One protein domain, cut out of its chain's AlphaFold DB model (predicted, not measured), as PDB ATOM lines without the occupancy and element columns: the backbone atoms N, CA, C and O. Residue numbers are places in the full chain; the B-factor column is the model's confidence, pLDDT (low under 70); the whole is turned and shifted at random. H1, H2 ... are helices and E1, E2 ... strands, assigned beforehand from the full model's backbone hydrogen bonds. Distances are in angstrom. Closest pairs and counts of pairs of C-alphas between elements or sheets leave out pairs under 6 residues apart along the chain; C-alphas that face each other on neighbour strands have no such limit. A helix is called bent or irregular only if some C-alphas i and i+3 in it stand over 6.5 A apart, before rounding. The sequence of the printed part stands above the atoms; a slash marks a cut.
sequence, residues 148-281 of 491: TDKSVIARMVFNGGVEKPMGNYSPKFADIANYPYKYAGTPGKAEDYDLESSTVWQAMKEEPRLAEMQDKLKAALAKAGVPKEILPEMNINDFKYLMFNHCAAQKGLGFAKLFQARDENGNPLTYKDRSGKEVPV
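AT A GLANCE: This is residues 148 to 281 of the 491 residues of an uncharacterized protein of Azospirillum sp. 51_20 (UniProt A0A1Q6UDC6). A tiny sheet of two strands, E1 and E2, packs on H8, the helix at the core of a body made of helices. H6 crosses H8 near its end, H1, H2 and H4 come close to H8 around it, and the small hairpin of E3 and E4 lies off at one end, joined to the body by a long link. The printed part has 134 residues, with eight named helices and four named strands in the order H1 E1 H2 H3 H4 H5 H6 H7 H8 E2 E3 E4; it is mostly helix, and both two-stranded sheets are antiparallel. The whole is compact, with a radius of gyration of the C-alphas of 15.1 A and spans of 42 by 32 by 29 A.

IN THESE COORDINATES: E1 is residues 161 to 163 and E2 residues 255 to 257, each 6.9 A long. H8, residues 236 to 247, is 14.8 A long and begins at C-alpha 236 (24.190, 22.574, -5.997). H6, residues 214 to 224, measures 15.3 A, and H1, residues 148 to 159, 16.3 A from C-alpha 148 (28.183, 26.064, -13.984). H2 is residues 171 to 178, 11.2 A, and H7 residues 228 to 233, 10.1 A; H7 is irregular, with C-alphas 229 and 232 7.1 A apart. The short helices are H3, residues 180 to 184, H4, 199 to 202, and H5, 208 to 211. E3 is residues 270 to 272 and E4 278 to 280, ending at C-alpha 280 (6.893, 4.887, -11.819).

HOW THE PARTS SIT: E1 and E2 are antiparallel neighbours, with N 162 and O 256 2.8 A apart, within hydrogen-bond range. The closest C-alphas of E1 and H8, Val 162 and Phe 244, are 6.2 A apart. H8 touches H6 with residues 242 to 247 alone, closest at the C-alphas of His 246 and Ala 220, 5.4 A, about perpendicular at 87 degrees. H3 touches H6, Ala 184 to Ala 224, C-alphas 5.1 A apart. H1 and H8 are close but not clearly touching, C-alphas of Asp 149 and Ile 236 6.3 A apart, at a shallow tilt of 28 degrees, the same way. Also close but not clearly touching are, for instance, H2 and H7, C-alphas of Lys 172 and Ile 230 6.9 A apart; H4 and H8, Val 200 and Ile 236, 6.4 A; and H5 and H1, Arg 209 and Val 157, 7.3 A. E3 and E4 form a hairpin, with N 271 and O 279 2.9 A apart, within hydrogen-bond range; both are apart from H8. Each O i to N i+4 pair is within hydrogen-bond range in H1, H3, H6 and H8, against 2 of 4 in H2 and 0 of 2 in H7, which has 2 of 3 O i to N i+3 pairs within range; H4 and H5 are too short for an i+4 pair.

THE WHOLE: The C-alphas farthest apart, of Glu 229 and Arg 274, are 45.1 A apart. The printed part has no cut. The links H3 to H4 and E2 to E3 are long, 14 and 12 residues. Mean pLDDT of the printed part is 87.8, and residue 148 is under 70.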
ATOM      1  N   THR A 148      28.050  27.518 -14.125       67.75
ATOM      2  CA  THR A 148      28.183  26.064 -13.984       67.75
ATOM      3  C   THR A 148      26.992  25.458 -13.249       67.75
ATOM      4  O   THR A 148      26.460  24.443 -13.692       67.75
ATOM      5  N   ASP A 149      26.531  26.084 -12.172       73.38
ATOM      6  CA  ASP A 149      25.414  25.575 -11.376       73.38
ATOM      7  C   ASP A 149      24.078  25.746 -12.104       73.38
ATOM      8  O   ASP A 149      23.305  24.792 -12.181       73.38
ATOM      9  N   LYS A 150      23.846  26.891 -12.758       70.38
ATOM     10  CA  LYS A 150      22.699  27.081 -13.667       70.38
ATOM     11  C   LYS A 150      22.677  26.015 -14.767       70.38
ATOM     12  O   LYS A 150      21.641  25.416 -15.050       70.38
ATOM     13  N   SER A 151      23.843  25.707 -15.337       70.81
ATOM     14  CA  SER A 151      23.993  24.641 -16.330       70.81
ATOM     15  C   SER A 151      23.652  23.254 -15.773       70.81
ATOM     16  O   SER A 151      23.087  22.393 -16.452       70.81
ATOM     17  N   VAL A 152      24.013  22.999 -14.516       77.38
ATOM     18  CA  VAL A 152      23.647  21.766 -13.819       77.38
ATOM     19  C   VAL A 152      22.128  21.693 -13.641       77.38
ATOM     20  O   VAL A 152      21.559  20.665 -13.994       77.38
ATOM     21  N   ILE A 153      21.474  22.767 -13.188       78.69
ATOM     22  CA  ILE A 153      20.014  22.846 -12.985       78.69
ATOM     23  C   ILE A 153      19.257  22.559 -14.286       78.69
ATOM     24  O   ILE A 153      18.433  21.644 -14.334       78.69
ATOM     25  N   ALA A 154      19.606  23.247 -15.371       74.75
ATOM     26  CA  ALA A 154      18.988  23.029 -16.677       74.75
ATOM     27  C   ALA A 154      19.180  21.587 -17.190       74.75
ATOM     28  O   ALA A 154      18.247  20.975 -17.715       74.75
ATOM     29  N   ARG A 155      20.353  20.972 -16.962       77.19
ATOM     30  CA  ARG A 155      20.563  19.545 -17.275       77.19
ATOM     31  C   ARG A 155      19.678  18.620 -16.445       77.19
ATOM     32  O   ARG A 155      19.257  17.587 -16.971       77.19
ATOM     33  N   MET A 156      19.388  18.955 -15.185       82.69
ATOM     34  CA  MET A 156      18.490  18.140 -14.362       82.69
ATOM     35  C   MET A 156      17.092  18.080 -14.964       82.69
ATOM     36  O   MET A 156      16.508  17.000 -15.069       82.69
ATOM     37  N   VAL A 157      16.567  19.231 -15.389       79.62
ATOM     38  CA  VAL A 157      15.231  19.317 -15.985       79.62
ATOM     39  C   VAL A 157      15.196  18.616 -17.337       79.62
ATOM     40  O   VAL A 157      14.359  17.733 -17.557       79.62
ATOM     41  N   PHE A 158      16.186  18.892 -18.189       78.25
ATOM     42  CA  PHE A 158      16.285  18.286 -19.512       78.25
ATOM     43  C   PHE A 158      16.349  16.752 -19.469       78.25
ATOM     44  O   PHE A 158      15.591  16.067 -20.164       78.25
ATOM     45  N   ASN A 159      17.204  16.193 -18.605       79.00
ATOM     46  CA  ASN A 159      17.358  14.742 -18.436       79.00
ATOM     47  C   ASN A 159      16.276  14.112 -17.544       79.00
ATOM     48  O   ASN A 159      16.164  12.880 -17.455       79.00
ATOM     49  N   GLY A 160      15.474  14.947 -16.886       83.88
ATOM     50  CA  GLY A 160      14.404  14.549 -15.983       83.88
ATOM     51  C   GLY A 160      14.905  13.913 -14.689       83.88
ATOM     52  O   GLY A 160      14.240  13.045 -14.116       83.88
ATOM     53  N   GLY A 161      16.122  14.255 -14.271       90.12
ATOM     54  CA  GLY A 161      16.808  13.567 -13.191       90.12
ATOM     55  C   GLY A 161      18.170  14.141 -12.828       90.12
ATOM     56  O   GLY A 161      18.701  15.008 -13.511       90.12
ATOM     57  N   VAL A 162      18.751  13.615 -11.754       91.38
ATOM     58  CA  VAL A 162      20.070  13.995 -11.235       91.38
ATOM     59  C   VAL A 162      21.050  12.834 -11.313       91.38
ATOM     60  O   VAL A 162      20.735  11.696 -10.964       91.38
ATOM     61  N   GLU A 163      22.277  13.140 -11.721       87.88
ATOM     62  CA  GLU A 163      23.419  12.244 -11.548       87.88
ATOM     63  C   GLU A 163      23.770  12.106 -10.066       87.88
ATOM     64  O   GLU A 163      23.638  13.060  -9.291       87.88
ATOM     65  N   LYS A 164      24.273  10.930  -9.688       86.56
ATOM     66  CA  LYS A 164      24.783  10.674  -8.343       86.56
ATOM     67  C   LYS A 164      25.915  11.665  -8.043       86.56
ATOM     68  O   LYS A 164      26.913  11.664  -8.765       86.56
ATOM     69  N   PRO A 165      25.806  12.494  -6.995       82.75
ATOM     70  CA  PRO A 165      26.897  13.387  -6.634       82.75
ATOM     71  C   PRO A 165      28.097  12.580  -6.115       82.75
ATOM     72  O   PRO A 165      27.941  11.649  -5.321       82.75
ATOM     73  N   MET A 166      29.294  12.936  -6.586       75.06
ATOM     74  CA  MET A 166      30.570  12.346  -6.165       75.06
ATOM     75  C   MET A 166      31.464  13.424  -5.535       75.06
ATOM     76  O   MET A 166      32.474  13.820  -6.105       75.06
ATOM     77  N   GLY A 167      31.068  13.916  -4.359       79.50
ATOM     78  CA  GLY A 167      31.840  14.907  -3.599       79.50
ATOM     79  C   GLY A 167      31.543  16.359  -3.983       79.50
ATOM     80  O   GLY A 167      30.485  16.658  -4.536       79.50
ATOM     81  N   ASN A 168      32.474  17.258  -3.646       86.81
ATOM     82  CA  ASN A 168      32.330  18.718  -3.773       86.81
ATOM     83  C   ASN A 168      31.091  19.278  -3.053       86.81
ATOM     84  O   ASN A 168      30.434  20.201  -3.540       86.81
ATOM     85  N   TYR A 169      30.769  18.692  -1.900       91.81
ATOM     86  CA  TYR A 169      29.750  19.198  -0.985       91.81
ATOM     87  C   TYR A 169      30.240  20.457  -0.278       91.81
ATOM     88  O   TYR A 169      31.451  20.651  -0.124       91.81
ATOM     89  N   SER A 170      29.313  21.294   0.187       89.56
ATOM     90  CA  SER A 170      29.694  22.376   1.096       89.56
ATOM     91  C   SER A 170      30.334  21.789   2.367       89.56
ATOM     92  O   SER A 170      29.959  20.690   2.796       89.56
ATOM     93  N   PRO A 171      31.302  22.482   3.005       87.75
ATOM     94  CA  PRO A 171      32.025  21.935   4.155       87.75
ATOM     95  C   PRO A 171      31.111  21.452   5.288       87.75
ATOM     96  O   PRO A 171      31.368  20.408   5.883       87.75
ATOM     97  N   LYS A 172      30.018  22.180   5.557       87.44
ATOM     98  CA  LYS A 172      29.046  21.817   6.598       87.44
ATOM     99  C   LYS A 172      28.143  20.651   6.186       87.44
ATOM    100  O   LYS A 172      27.789  19.838   7.035       87.44
ATOM    101  N   PHE A 173      27.798  20.529   4.904       93.00
ATOM    102  CA  PHE A 173      26.974  19.424   4.410       93.00
ATOM    103  C   PHE A 173      27.767  18.121   4.231       93.00
ATOM    104  O   PHE A 173      27.209  17.030   4.357       93.00
ATOM    105  N   ALA A 174      29.080  18.203   3.996       92.06
ATOM    106  CA  ALA A 174      29.937  17.036   3.800       92.06
ATOM    107  C   ALA A 174      29.862  16.021   4.962       92.06
ATOM    108  O   ALA A 174      29.869  14.816   4.711       92.06
ATOM    109  N   ASP A 175      29.732  16.472   6.219       89.75
ATOM    110  CA  ASP A 175      29.575  15.566   7.373       89.75
ATOM    111  C   ASP A 175      28.255  14.779   7.311       89.75
ATOM    112  O   ASP A 175      28.223  13.589   7.620       89.75
ATOM    113  N   ILE A 176      27.180  15.413   6.837       90.00
ATOM    114  CA  ILE A 176      25.864  14.783   6.657       90.00
ATOM    115  C   ILE A 176      25.937  13.738   5.543       90.00
ATOM    116  O   ILE A 176      25.467  12.613   5.708       90.00
ATOM    117  N   ALA A 177      26.571  14.086   4.421       89.81
ATOM    118  CA  ALA A 177      26.727  13.180   3.289       89.81
ATOM    119  C   ALA A 177      27.573  11.941   3.638       89.81
ATOM    120  O   ALA A 177      27.259  10.841   3.175       89.81
ATOM    121  N   ASN A 178      28.614  12.112   4.462       89.44
ATOM    122  CA  ASN A 178      29.527  11.042   4.875       89.44
ATOM    123  C   ASN A 178      28.981  10.188   6.031       89.44
ATOM    124  O   ASN A 178      29.251   8.988   6.085       89.44
ATOM    125  N   TYR A 179      28.189  10.774   6.934       88.50
ATOM    126  CA  TYR A 179      27.646  10.096   8.115       88.50
ATOM    127  C   TYR A 179      26.119  10.251   8.231       88.50
ATOM    128  O   TYR A 179      25.618  10.709   9.260       88.50
ATOM    129  N   PRO A 180      25.334   9.822   7.226       86.56
ATOM    130  CA  PRO A 180      23.901  10.126   7.155       86.56
ATOM    131  C   PRO A 180      23.096   9.562   8.336       86.56
ATOM    132  O   PRO A 180      22.123  10.165   8.777       86.56
ATOM    133  N   TYR A 181      23.522   8.431   8.903       86.81
ATOM    134  CA  TYR A 181      22.864   7.798  10.050       86.81
ATOM    135  C   TYR A 181      22.971   8.618  11.346       86.81
ATOM    136  O   TYR A 181      22.083   8.528  12.189       86.81
ATOM    137  N   LYS A 182      24.030   9.428  11.502       85.62
ATOM    138  CA  LYS A 182      24.227  10.312  12.664       85.62
ATOM    139  C   LYS A 182      23.163  11.410  12.706       85.62
ATOM    140  O   LYS A 182      22.710  11.778  13.782       85.62
ATOM    141  N   TYR A 183      22.762  11.898  11.535       82.25
ATOM    142  CA  TYR A 183      21.835  13.019  11.382       82.25
ATOM    143  C   TYR A 183      20.381  12.564  11.243       82.25
ATOM    144  O   TYR A 183      19.488  13.140  11.861       82.25
ATOM    145  N   ALA A 184      20.137  11.459  10.532       79.00
ATOM    146  CA  ALA A 184      18.794  10.905  10.351       79.00
ATOM    147  C   ALA A 184      18.133  10.413  11.659       79.00
ATOM    148  O   ALA A 184      16.919  10.228  11.692       79.00
ATOM    149  N   GLY A 185      18.906  10.203  12.733       75.00
ATOM    150  CA  GLY A 185      18.392   9.821  14.057       75.00
ATOM    151  C   GLY A 185      17.594  10.920  14.775       75.00
ATOM    152  O   GLY A 185      16.859  10.621  15.714       75.00
ATOM    153  N   THR A 186      17.695  12.168  14.314       74.44
ATOM    154  CA  THR A 186      16.955  13.334  14.828       74.44
ATOM    155  C   THR A 186      16.424  14.151  13.649       74.44
ATOM    156  O   THR A 186      16.987  15.197  13.321       74.44
ATOM    157  N   PRO A 187      15.373  13.668  12.956       78.69
ATOM    158  CA  PRO A 187      14.812  14.380  11.817       78.69
ATOM    159  C   PRO A 187      14.199  15.716  12.262       78.69
ATOM    160  O   PRO A 187      13.566  15.803  13.315       78.69
ATOM    161  N   GLY A 188      14.389  16.751  11.443       83.25
ATOM    162  CA  GLY A 188      13.738  18.052  11.627       83.25
ATOM    163  C   GLY A 188      12.276  18.034  11.172       83.25
ATOM    164  O   GLY A 188      11.748  16.989  10.784       83.25
ATOM    165  N   LYS A 189      11.622  19.200  11.166       90.62
ATOM    166  CA  LYS A 189      10.297  19.372  10.553       90.62
ATOM    167  C   LYS A 189      10.419  20.099   9.217       90.62
ATOM    168  O   LYS A 189      11.298  20.938   9.049       90.62
ATOM    169  N   ALA A 190       9.567  19.769   8.249       92.25
ATOM    170  CA  ALA A 190       9.643  20.359   6.909       92.25
ATOM    171  C   ALA A 190       9.377  21.876   6.934       92.25
ATOM    172  O   ALA A 190       9.954  22.629   6.151       92.25
ATOM    173  N   GLU A 191       8.544  22.323   7.868       92.81
ATOM    174  CA  GLU A 191       8.133  23.713   8.056       92.81
ATOM    175  C   GLU A 191       9.271  24.598   8.581       92.81
ATOM    176  O   GLU A 191       9.224  25.813   8.408       92.81
ATOM    177  N   ASP A 192      10.313  23.999   9.171       91.56
ATOM    178  CA  ASP A 192      11.468  24.723   9.713       91.56
ATOM    179  C   ASP A 192      12.409  25.254   8.616       91.56
ATOM    180  O   ASP A 192      13.298  26.059   8.909       91.56
ATOM    181  N   TYR A 193      12.244  24.802   7.367       94.56
ATOM    182  CA  TYR A 193      13.105  25.173   6.247       94.56
ATOM    183  C   TYR A 193      12.485  26.286   5.403       94.56
ATOM    184  O   TYR A 193      11.498  26.090   4.678       94.56
ATOM    185  N   ASP A 194      13.140  27.442   5.438       93.81
ATOM    186  CA  ASP A 194      12.906  28.535   4.507       93.81
ATOM    187  C   ASP A 194      13.811  28.384   3.279       93.81
ATOM    188  O   ASP A 194      14.943  28.854   3.260       93.81
ATOM    189  N   LEU A 195      13.322  27.704   2.238       93.12
ATOM    190  CA  LEU A 195      14.095  27.534   1.003       93.12
ATOM    191  C   LEU A 195      14.432  28.864   0.322       93.12
ATOM    192  O   LEU A 195      15.405  28.930  -0.428       93.12
ATOM    193  N   GLU A 196      13.680  29.931   0.601       89.94
ATOM    194  CA  GLU A 196      13.935  31.240   0.011       89.94
ATOM    195  C   GLU A 196      15.263  31.843   0.493       89.94
ATOM    196  O   GLU A 196      15.831  32.697  -0.190       89.94
ATOM    197  N   SER A 197      15.813  31.339   1.603       87.50
ATOM    198  CA  SER A 197      17.133  31.720   2.100       87.50
ATOM    199  C   SER A 197      18.296  31.162   1.267       87.50
ATOM    200  O   SER A 197      19.442  31.534   1.512       87.50
ATOM    201  N   SER A 198      18.047  30.238   0.331       88.06
ATOM    202  CA  SER A 198      19.075  29.607  -0.504       88.06
ATOM    203  C   SER A 198      19.066  30.172  -1.921       88.06
ATOM    204  O   SER A 198      18.104  29.997  -2.666       88.06
ATOM    205  N   THR A 199      20.173  30.781  -2.347       80.38
ATOM    206  CA  THR A 199      20.318  31.297  -3.720       80.38
ATOM    207  C   THR A 199      20.250  30.188  -4.771       80.38
ATOM    208  O   THR A 199      19.692  30.400  -5.846       80.38
ATOM    209  N   VAL A 200      20.738  28.984  -4.448       86.69
ATOM    210  CA  VAL A 200      20.618  27.798  -5.310       86.69
ATOM    211  C   VAL A 200      19.154  27.428  -5.518       86.69
ATOM    212  O   VAL A 200      18.746  27.226  -6.657       86.69
ATOM    213  N   TRP A 201      18.348  27.390  -4.451       91.75
ATOM    214  CA  TRP A 201      16.914  27.121  -4.582       91.75
ATOM    215  C   TRP A 201      16.191  28.199  -5.391       91.75
ATOM    216  O   TRP A 201      15.396  27.860  -6.266       91.75
ATOM    217  N   GLN A 202      16.499  29.479  -5.150       83.25
ATOM    218  CA  GLN A 202      15.940  30.591  -5.928       83.25
ATOM    219  C   GLN A 202      16.161  30.384  -7.434       83.25
ATOM    220  O   GLN A 202      15.238  30.566  -8.223       83.25
ATOM    221  N   ALA A 203      17.349  29.911  -7.819       78.75
ATOM    222  CA  ALA A 203      17.685  29.577  -9.201       78.75
ATOM    223  C   ALA A 203      17.271  28.166  -9.641       78.75
ATOM    224  O   ALA A 203      17.575  27.787 -10.761       78.75
ATOM    225  N   MET A 204      16.655  27.345  -8.793       86.25
ATOM    226  CA  MET A 204      16.023  26.090  -9.210       86.25
ATOM    227  C   MET A 204      14.533  26.300  -9.468       86.25
ATOM    228  O   MET A 204      13.986  25.720 -10.401       86.25
ATOM    229  N   LYS A 205      13.873  27.116  -8.642       87.31
ATOM    230  CA  LYS A 205      12.418  27.289  -8.667       87.31
ATOM    231  C   LYS A 205      11.893  28.139  -9.825       87.31
ATOM    232  O   LYS A 205      10.680  28.194  -9.992       87.31
ATOM    233  N   GLU A 206      12.743  28.820 -10.602       78.12
ATOM    234  CA  GLU A 206      12.247  29.457 -11.835       78.12
ATOM    235  C   GLU A 206      11.838  28.390 -12.860       78.12
ATOM    236  O   GLU A 206      11.012  28.675 -13.718       78.12
ATOM    237  N   GLU A 207      12.338  27.151 -12.735       80.06
ATOM    238  CA  GLU A 207      11.829  26.007 -13.489       80.06
ATOM    239  C   GLU A 207      10.581  25.395 -12.828       80.06
ATOM    240  O   GLU A 207      10.704  24.799 -11.747       80.06
ATOM    241  N   PRO A 208       9.382  25.452 -13.454       82.12
ATOM    242  CA  PRO A 208       8.142  24.991 -12.828       82.12
ATOM    243  C   PRO A 208       8.201  23.551 -12.313       82.12
ATOM    244  O   PRO A 208       7.725  23.254 -11.217       82.12
ATOM    245  N   ARG A 209       8.865  22.652 -13.050       83.12
ATOM    246  CA  ARG A 209       9.001  21.238 -12.651       83.12
ATOM    247  C   ARG A 209       9.813  21.062 -11.370       83.12
ATOM    248  O   ARG A 209       9.578  20.111 -10.628       83.12
ATOM    249  N   LEU A 210      10.783  21.941 -11.119       88.88
ATOM    250  CA  LEU A 210      11.566  21.954  -9.883       88.88
ATOM    251  C   LEU A 210      10.833  22.704  -8.768       88.88
ATOM    252  O   LEU A 210      10.896  22.264  -7.621       88.88
ATOM    253  N   ALA A 211      10.083  23.761  -9.091       90.81
ATOM    254  CA  ALA A 211       9.226  24.458  -8.133       90.81
ATOM    255  C   ALA A 211       8.192  23.510  -7.495       90.81
ATOM    256  O   ALA A 211       8.035  23.495  -6.275       90.81
ATOM    257  N   GLU A 212       7.578  22.622  -8.287       90.56
ATOM    258  CA  GLU A 212       6.678  21.562  -7.797       90.56
ATOM    259  C   GLU A 212       7.342  20.591  -6.799       90.56
ATOM    260  O   GLU A 212       6.662  19.857  -6.078       90.56
ATOM    261  N   MET A 213       8.678  20.553  -6.737       92.12
ATOM    262  CA  MET A 213       9.419  19.706  -5.804       92.12
ATOM    263  C   MET A 213       9.677  20.361  -4.446       92.12
ATOM    264  O   MET A 213      10.257  19.698  -3.584       92.12
ATOM    265  N   GLN A 214       9.251  21.608  -4.230       95.31
ATOM    266  CA  GLN A 214       9.495  22.364  -2.999       95.31
ATOM    267  C   GLN A 214       9.200  21.550  -1.731       95.31
ATOM    268  O   GLN A 214      10.079  21.369  -0.886       95.31
ATOM    269  N   ASP A 215       7.994  20.999  -1.618       95.38
ATOM    270  CA  ASP A 215       7.578  20.275  -0.413       95.38
ATOM    271  C   ASP A 215       8.342  18.958  -0.242       95.38
ATOM    272  O   ASP A 215       8.735  18.594   0.868       95.38
ATOM    273  N   LYS A 216       8.641  18.266  -1.349       95.19
ATOM    274  CA  LYS A 216       9.481  17.058  -1.328       95.19
ATOM    275  C   LYS A 216      10.892  17.375  -0.852       95.19
ATOM    276  O   LYS A 216      11.474  16.581  -0.117       95.19
ATOM    277  N   LEU A 217      11.435  18.519  -1.253       96.62
ATOM    278  CA  LEU A 217      12.771  18.946  -0.869       96.62
ATOM    279  C   LEU A 217      12.829  19.364   0.604       96.62
ATOM    280  O   LEU A 217      13.742  18.941   1.309       96.62
ATOM    281  N   LYS A 218      11.825  20.095   1.104       97.06
ATOM    282  CA  LYS A 218      11.683  20.380   2.542       97.06
ATOM    283  C   LYS A 218      11.569  19.096   3.364       97.06
ATOM    284  O   LYS A 218      12.271  18.927   4.360       97.06
ATOM    285  N   ALA A 219      10.754  18.142   2.912       95.62
ATOM    286  CA  ALA A 219      10.647  16.829   3.544       95.62
ATOM    287  C   ALA A 219      11.968  16.039   3.480       95.62
ATOM    288  O   ALA A 219      12.316  15.338   4.430       95.62
ATOM    289  N   ALA A 220      12.727  16.156   2.387       95.19
ATOM    290  CA  ALA A 220      14.038  15.533   2.241       95.19
ATOM    291  C   ALA A 220      15.070  16.117   3.210       95.19
ATOM    292  O   ALA A 220      15.770  15.347   3.862       95.19
ATOM    293  N   LEU A 221      15.130  17.445   3.340       95.81
ATOM    294  CA  LEU A 221      15.978  18.143   4.311       95.81
ATOM    295  C   LEU A 221      15.664  17.683   5.741       95.81
ATOM    296  O   LEU A 221      16.553  17.223   6.459       95.81
ATOM    297  N   ALA A 222      14.378  17.702   6.107       94.56
ATOM    298  CA  ALA A 222      13.878  17.231   7.395       94.56
ATOM    299  C   ALA A 222      14.283  15.779   7.677       94.56
ATOM    300  O   ALA A 222      14.865  15.484   8.721       94.56
ATOM    301  N   LYS A 223      14.036  14.881   6.717       92.38
ATOM    302  CA  LYS A 223      14.348  13.450   6.822       92.38
ATOM    303  C   LYS A 223      15.847  13.170   6.906       92.38
ATOM    304  O   LYS A 223      16.244  12.219   7.572       92.38
ATOM    305  N   ALA A 224      16.666  13.960   6.219       91.62
ATOM    306  CA  ALA A 224      18.120  13.847   6.266       91.62
ATOM    307  C   ALA A 224      18.728  14.459   7.544       91.62
ATOM    308  O   ALA A 224      19.918  14.271   7.784       91.62
ATOM    309  N   GLY A 225      17.931  15.149   8.372       91.94
ATOM    310  CA  GLY A 225      18.403  15.782   9.606       91.94
ATOM    311  C   GLY A 225      19.336  16.965   9.345       91.94
ATOM    312  O   GLY A 225      20.286  17.179  10.096       91.94
ATOM    313  N   VAL A 226      19.110  17.698   8.251       93.12
ATOM    314  CA  VAL A 226      19.952  18.835   7.860       93.12
ATOM    315  C   VAL A 226      19.712  20.013   8.816       93.12
ATOM    316  O   VAL A 226      18.574  20.429   8.981       93.12
ATOM    317  N   PRO A 227      20.733  20.611   9.451       91.56
ATOM    318  CA  PRO A 227      20.518  21.821  10.242       91.56
ATOM    319  C   PRO A 227      19.984  22.960   9.359       91.56
ATOM    320  O   PRO A 227      20.577  23.282   8.329       91.56
ATOM    321  N   LYS A 228      18.867  23.588   9.732       91.50
ATOM    322  CA  LYS A 228      18.236  24.641   8.911       91.50
ATOM    323  C   LYS A 228      19.158  25.841   8.679       91.50
ATOM    324  O   LYS A 228      19.076  26.494   7.646       91.50
ATOM    325  N   GLU A 229      20.076  26.094   9.608       90.94
ATOM    326  CA  GLU A 229      21.026  27.204   9.564       90.94
ATOM    327  C   GLU A 229      22.053  27.057   8.437       90.94
ATOM    328  O   GLU A 229      22.638  28.055   8.028       90.94
ATOM    329  N   ILE A 230      22.284  25.840   7.924       92.19
ATOM    330  CA  ILE A 230      23.252  25.617   6.838       92.19
ATOM    331  C   ILE A 230      22.630  25.753   5.447       92.19
ATOM    332  O   ILE A 230      23.364  25.804   4.465       92.19
ATOM    333  N   LEU A 231      21.301  25.849   5.346       91.75
ATOM    334  CA  LEU A 231      20.578  25.968   4.077       91.75
ATOM    335  C   LEU A 231      21.055  27.136   3.184       91.75
ATOM    336  O   LEU A 231      21.201  26.915   1.979       91.75
ATOM    337  N   PRO A 232      21.359  28.343   3.711       88.88
ATOM    338  CA  PRO A 232      21.927  29.429   2.905       88.88
ATOM    339  C   PRO A 232      23.324  29.130   2.333       88.88
ATOM    340  O   PRO A 232      23.723  29.742   1.348       88.88
ATOM    341  N   GLU A 233      24.071  28.209   2.947       87.88
ATOM    342  CA  GLU A 233      25.452  27.857   2.577       87.88
ATOM    343  C   GLU A 233      25.531  26.616   1.671       87.88
ATOM    344  O   GLU A 233      26.612  26.248   1.205       87.88
ATOM    345  N   MET A 234      24.398  25.952   1.428       92.25
ATOM    346  CA  MET A 234      24.340  24.749   0.603       92.25
ATOM    347  C   MET A 234      24.594  25.064  -0.872       92.25
ATOM    348  O   MET A 234      24.004  25.982  -1.444       92.25
ATOM    349  N   ASN A 235      25.422  24.240  -1.511       90.50
ATOM    350  CA  ASN A 235      25.725  24.340  -2.937       90.50
ATOM    351  C   ASN A 235      24.879  23.361  -3.772       90.50
ATOM    352  O   ASN A 235      24.166  22.508  -3.243       90.50
ATOM    353  N   ILE A 236      24.990  23.425  -5.103       89.88
ATOM    354  CA  ILE A 236      24.190  22.574  -5.997       89.88
ATOM    355  C   ILE A 236      24.386  21.065  -5.764       89.88
ATOM    356  O   ILE A 236      23.451  20.289  -5.962       89.88
ATOM    357  N   ASN A 237      25.572  20.614  -5.339       92.75
ATOM    358  CA  ASN A 237      25.832  19.192  -5.098       92.75
ATOM    359  C   ASN A 237      25.139  18.692  -3.827       92.75
ATOM    360  O   ASN A 237      24.707  17.536  -3.795       92.75
ATOM    361  N   ASP A 238      24.961  19.559  -2.831       94.94
ATOM    362  CA  ASP A 238      24.185  19.262  -1.626       94.94
ATOM    363  C   ASP A 238      22.705  19.038  -1.990       94.94
ATOM    364  O   ASP A 238      22.096  18.032  -1.612       94.94
ATOM    365  N   PHE A 239      22.142  19.906  -2.842       95.19
ATOM    366  CA  PHE A 239      20.793  19.724  -3.396       95.19
ATOM    367  C   PHE A 239      20.696  18.451  -4.248       95.19
ATOM    368  O   PHE A 239      19.775  17.656  -4.053       95.19
ATOM    369  N   LYS A 240      21.671  18.178  -5.130       94.69
ATOM    370  CA  LYS A 240      21.724  16.919  -5.903       94.69
ATOM    371  C   LYS A 240      21.706  15.697  -4.995       94.69
ATOM    372  O   LYS A 240      21.022  14.729  -5.317       94.69
ATOM    373  N   TYR A 241      22.427  15.726  -3.875       94.06
ATOM    374  CA  TYR A 241      22.437  14.624  -2.913       94.06
ATOM    375  C   TYR A 241      21.040  14.371  -2.356       94.06
ATOM    376  O   TYR A 241      20.565  13.232  -2.382       94.06
ATOM    377  N   LEU A 242      20.360  15.424  -1.904       95.25
ATOM    378  CA  LEU A 242      19.009  15.321  -1.358       95.25
ATOM    379  C   LEU A 242      18.013  14.830  -2.408       95.25
ATOM    380  O   LEU A 242      17.222  13.920  -2.149       95.25
ATOM    381  N   MET A 243      18.087  15.374  -3.618       95.19
ATOM    382  CA  MET A 243      17.218  14.981  -4.720       95.19
ATOM    383  C   MET A 243      17.434  13.517  -5.116       95.19
ATOM    384  O   MET A 243      16.470  12.755  -5.223       95.19
ATOM    385  N   PHE A 244      18.693  13.095  -5.248       94.25
ATOM    386  CA  PHE A 244      19.063  11.726  -5.600       94.25
ATOM    387  C   PHE A 244      18.632  10.725  -4.521       94.25
ATOM    388  O   PHE A 244      18.099   9.657  -4.827       94.25
ATOM    389  N   ASN A 245      18.858  11.045  -3.244       91.00
ATOM    390  CA  ASN A 245      18.644  10.098  -2.152       91.00
ATOM    391  C   ASN A 245      17.215  10.092  -1.607       91.00
ATOM    392  O   ASN A 245      16.733   9.026  -1.218       91.00
ATOM    393  N   HIS A 246      16.516  11.223  -1.635       91.94
ATOM    394  CA  HIS A 246      15.248  11.373  -0.921       91.94
ATOM    395  C   HIS A 246      14.073  11.808  -1.801       91.94
ATOM    396  O   HIS A 246      12.941  11.506  -1.435       91.94
ATOM    397  N   CYS A 247      14.310  12.443  -2.955       94.00
ATOM    398  CA  CYS A 247      13.221  12.955  -3.803       94.00
ATOM    399  C   CYS A 247      12.933  12.105  -5.050       94.00
ATOM    400  O   CYS A 247      11.873  12.256  -5.655       94.00
ATOM    401  N   ALA A 248      13.872  11.252  -5.462       93.00
ATOM    402  CA  ALA A 248      13.778  10.506  -6.711       93.00
ATOM    403  C   ALA A 248      12.588   9.536  -6.763       93.00
ATOM    404  O   ALA A 248      12.393   8.731  -5.853       93.00
ATOM    405  N   ALA A 249      11.864   9.561  -7.884       91.25
ATOM    406  CA  ALA A 249      10.797   8.613  -8.200       91.25
ATOM    407  C   ALA A 249      11.362   7.235  -8.581       91.25
ATOM    408  O   ALA A 249      10.820   6.200  -8.203       91.25
ATOM    409  N   GLN A 250      12.485   7.218  -9.299       90.31
ATOM    410  CA  GLN A 250      13.174   5.992  -9.692       90.31
ATOM    411  C   GLN A 250      14.685   6.200  -9.625       90.31
ATOM    412  O   GLN A 250      15.192   7.268  -9.969       90.31
ATOM    413  N   LYS A 251      15.424   5.173  -9.202       87.88
ATOM    414  CA  LYS A 251      16.887   5.214  -9.105       87.88
ATOM    415  C   LYS A 251      17.510   4.107  -9.941       87.88
ATOM    416  O   LYS A 251      17.068   2.964  -9.882       87.88
ATOM    417  N   GLY A 252      18.539   4.469 -10.693       81.69
ATOM    418  CA  GLY A 252      19.464   3.562 -11.356       81.69
ATOM    419  C   GLY A 252      20.869   3.693 -10.773       81.69
ATOM    420  O   GLY A 252      21.143   4.538  -9.913       81.69
ATOM    421  N   LEU A 253      21.782   2.851 -11.253       77.50
ATOM    422  CA  LEU A 253      23.191   2.931 -10.891       77.50
ATOM    423  C   LEU A 253      23.770   4.252 -11.432       77.50
ATOM    424  O   LEU A 253      23.953   4.408 -12.631       77.50
ATOM    425  N   GLY A 254      23.999   5.229 -10.551       84.88
ATOM    426  CA  GLY A 254      24.615   6.516 -10.905       84.88
ATOM    427  C   GLY A 254      23.667   7.622 -11.387       84.88
ATOM    428  O   GLY A 254      24.105   8.764 -11.491       84.88
ATOM    429  N   PHE A 255      22.376   7.347 -11.605       88.00
ATOM    430  CA  PHE A 255      21.399   8.355 -12.040       88.00
ATOM    431  C   PHE A 255      20.028   8.140 -11.389       88.00
ATOM    432  O   PHE A 255      19.582   7.004 -11.241       88.00
ATOM    433  N   ALA A 256      19.340   9.217 -11.021       92.31
ATOM    434  CA  ALA A 256      18.026   9.166 -10.394       92.31
ATOM    435  C   ALA A 256      17.025  10.061 -11.130       92.31
ATOM    436  O   ALA A 256      17.290  11.233 -11.379       92.31
ATOM    437  N   LYS A 257      15.860   9.509 -11.472       92.88
ATOM    438  CA  LYS A 257      14.761  10.220 -12.128       92.88
ATOM    439  C   LYS A 257      13.902  10.921 -11.085       92.88
ATOM    440  O   LYS A 257      13.542  10.329 -10.067       92.88
ATOM    441  N   LEU A 258      13.579  12.180 -11.350       92.31
ATOM    442  CA  LEU A 258      12.896  13.051 -10.391       92.31
ATOM    443  C   LEU A 258      11.414  13.222 -10.708       92.31
ATOM    444  O   LEU A 258      10.589  13.262  -9.798       92.31
ATOM    445  N   PHE A 259      11.074  13.286 -11.994       90.19
ATOM    446  CA  PHE A 259       9.732  13.646 -12.425       90.19
ATOM    447  C   PHE A 259       8.966  12.411 -12.881       90.19
ATOM    448  O   PHE A 259       9.275  11.814 -13.916       90.19
ATOM    449  N   GLN A 260       7.958  12.035 -12.102       90.38
ATOM    450  CA  GLN A 260       7.008  11.004 -12.491       90.38
ATOM    451  C   GLN A 260       6.056  11.569 -13.552       90.38
ATOM    452  O   GLN A 260       5.523  12.667 -13.392       90.38
ATOM    453  N   ALA A 261       5.869  10.827 -14.638       87.88
ATOM    454  CA  ALA A 261       4.900  11.131 -15.675       87.88
ATOM    455  C   ALA A 261       3.480  11.043 -15.110       87.88
ATOM    456  O   ALA A 261       3.210  10.264 -14.191       87.88
ATOM    457  N   ARG A 262       2.577  11.837 -15.678       86.75
ATOM    458  CA  ARG A 262       1.171  11.883 -15.288       86.75
ATOM    459  C   ARG A 262       0.278  11.651 -16.501       86.75
ATOM    460  O   ARG A 262       0.704  11.913 -17.626       86.75
ATOM    461  N   ASP A 263      -0.919  11.124 -16.268       83.81
ATOM    462  CA  ASP A 263      -1.963  11.037 -17.288       83.81
ATOM    463  C   ASP A 263      -2.611  12.413 -17.549       83.81
ATOM    464  O   ASP A 263      -2.252  13.422 -16.938       83.81
ATOM    465  N   GLU A 264      -3.583  12.450 -18.460       83.00
ATOM    466  CA  GLU A 264      -4.360  13.651 -18.805       83.00
ATOM    467  C   GLU A 264      -5.152  14.250 -17.628       83.00
ATOM    468  O   GLU A 264      -5.495  15.430 -17.656       83.00
ATOM    469  N   ASN A 265      -5.385  13.469 -16.571       88.56
ATOM    470  CA  ASN A 265      -6.085  13.882 -15.356       88.56
ATOM    471  C   ASN A 265      -5.111  14.267 -14.222       88.56
ATOM    472  O   ASN A 265      -5.541  14.591 -13.115       88.56
ATOM    473  N   GLY A 266      -3.798  14.232 -14.473       84.06
ATOM    474  CA  GLY A 266      -2.760  14.559 -13.496       84.06
ATOM    475  C   GLY A 266      -2.386  13.417 -12.543       84.06
ATOM    476  O   GLY A 266      -1.584  13.644 -11.624       84.06
ATOM    477  N   ASN A 267      -2.905  12.202 -12.753       90.06
ATOM    478  CA  ASN A 267      -2.592  11.040 -11.924       90.06
ATOM    479  C   ASN A 267      -1.206  10.480 -12.263       90.06
ATOM    480  O   ASN A 267      -0.863  10.382 -13.443       90.06
ATOM    481  N   PRO A 268      -0.405  10.062 -11.268       90.00
ATOM    482  CA  PRO A 268       0.905   9.478 -11.520       90.00
ATOM    483  C   PRO A 268       0.814   8.164 -12.304       90.00
ATOM    484  O   PRO A 268       0.096   7.245 -11.916       90.00
ATOM    485  N   LEU A 269       1.601   8.047 -13.371       90.50
ATOM    486  CA  LEU A 269       1.667   6.843 -14.194       90.50
ATOM    487  C   LEU A 269       2.639   5.814 -13.606       90.50
ATOM    488  O   LEU A 269       3.743   6.148 -13.151       90.50
ATOM    489  N   THR A 270       2.248   4.544 -13.676       92.25
ATOM    490  CA  THR A 270       3.070   3.383 -13.318       92.25
ATOM    491  C   THR A 270       2.904   2.270 -14.355       92.25
ATOM    492  O   THR A 270       1.927   2.228 -15.100       92.25
ATOM    493  N   TYR A 271       3.875   1.362 -14.422       88.00
ATOM    494  CA  TYR A 271       3.756   0.100 -15.152       88.00
ATOM    495  C   TYR A 271       4.223  -1.055 -14.268       88.00
ATOM    496  O   TYR A 271       4.980  -0.848 -13.320       88.00
ATOM    497  N   LYS A 272       3.788  -2.279 -14.575       90.38
ATOM    498  CA  LYS A 272       4.287  -3.478 -13.894       90.38
ATOM    499  C   LYS A 272       5.538  -3.983 -14.594       90.38
ATOM    500  O   LYS A 272       5.512  -4.245 -15.797       90.38
ATOM    501  N   ASP A 273       6.629  -4.110 -13.849       85.81
ATOM    502  CA  ASP A 273       7.831  -4.756 -14.364       85.81
ATOM    503  C   ASP A 273       7.651  -6.283 -14.476       85.81
ATOM    504  O   ASP A 273       6.602  -6.841 -14.146       85.81
ATOM    505  N   ARG A 274       8.695  -6.989 -14.934       82.56
ATOM    506  CA  ARG A 274       8.675  -8.457 -15.085       82.56
ATOM    507  C   ARG A 274       8.429  -9.207 -13.767       82.56
ATOM    508  O   ARG A 274       8.026 -10.362 -13.809       82.56
ATOM    509  N   SER A 275       8.678  -8.573 -12.619       87.69
ATOM    510  CA  SER A 275       8.417  -9.130 -11.286       87.69
ATOM    511  C   SER A 275       7.014  -8.798 -10.762       87.69
ATOM    512  O   SER A 275       6.655  -9.201  -9.658       87.69
ATOM    513  N   GLY A 276       6.211  -8.067 -11.542       88.75
ATOM    514  CA  GLY A 276       4.887  -7.593 -11.149       88.75
ATOM    515  C   GLY A 276       4.916  -6.365 -10.235       88.75
ATOM    516  O   GLY A 276       3.855  -5.929  -9.786       88.75
ATOM    517  N   LYS A 277       6.097  -5.793  -9.967       91.56
ATOM    518  CA  LYS A 277       6.257  -4.596  -9.141       91.56
ATOM    519  C   LYS A 277       5.828  -3.364  -9.929       91.56
ATOM    520  O   LYS A 277       6.212  -3.197 -11.085       91.56
ATOM    521  N   GLU A 278       5.071  -2.481  -9.287       91.19
ATOM    522  CA  GLU A 278       4.737  -1.183  -9.867       91.19
ATOM    523  C   GLU A 278       5.962  -0.268  -9.886       91.19
ATOM    524  O   GLU A 278       6.599  -0.006  -8.860       91.19
ATOM    525  N   VAL A 279       6.294   0.212 -11.079       90.50
ATOM    526  CA  VAL A 279       7.415   1.107 -11.338       90.50
ATOM    527  C   VAL A 279       6.868   2.428 -11.879       90.50
ATOM    528  O   VAL A 279       6.103   2.411 -12.847       90.50
ATOM    529  N   PRO A 280       7.251   3.577 -11.294       90.31
ATOM    530  CA  PRO A 280       6.893   4.887 -11.819       90.31
ATOM    531  C   PRO A 280       7.353   5.059 -13.263       90.31
ATOM    532  O   PRO A 280       8.527   4.858 -13.582       90.31
ATOM    533  N   VAL A 281       6.449   5.497 -14.136       88.69
ATOM    534  CA  VAL A 281       6.857   6.021 -15.439       88.69
ATOM    535  C   VAL A 281       7.449   7.398 -15.180       88.69
ATOM    536  O   VAL A 281       6.797   8.244 -14.579       88.69
TER     537      VAL A 281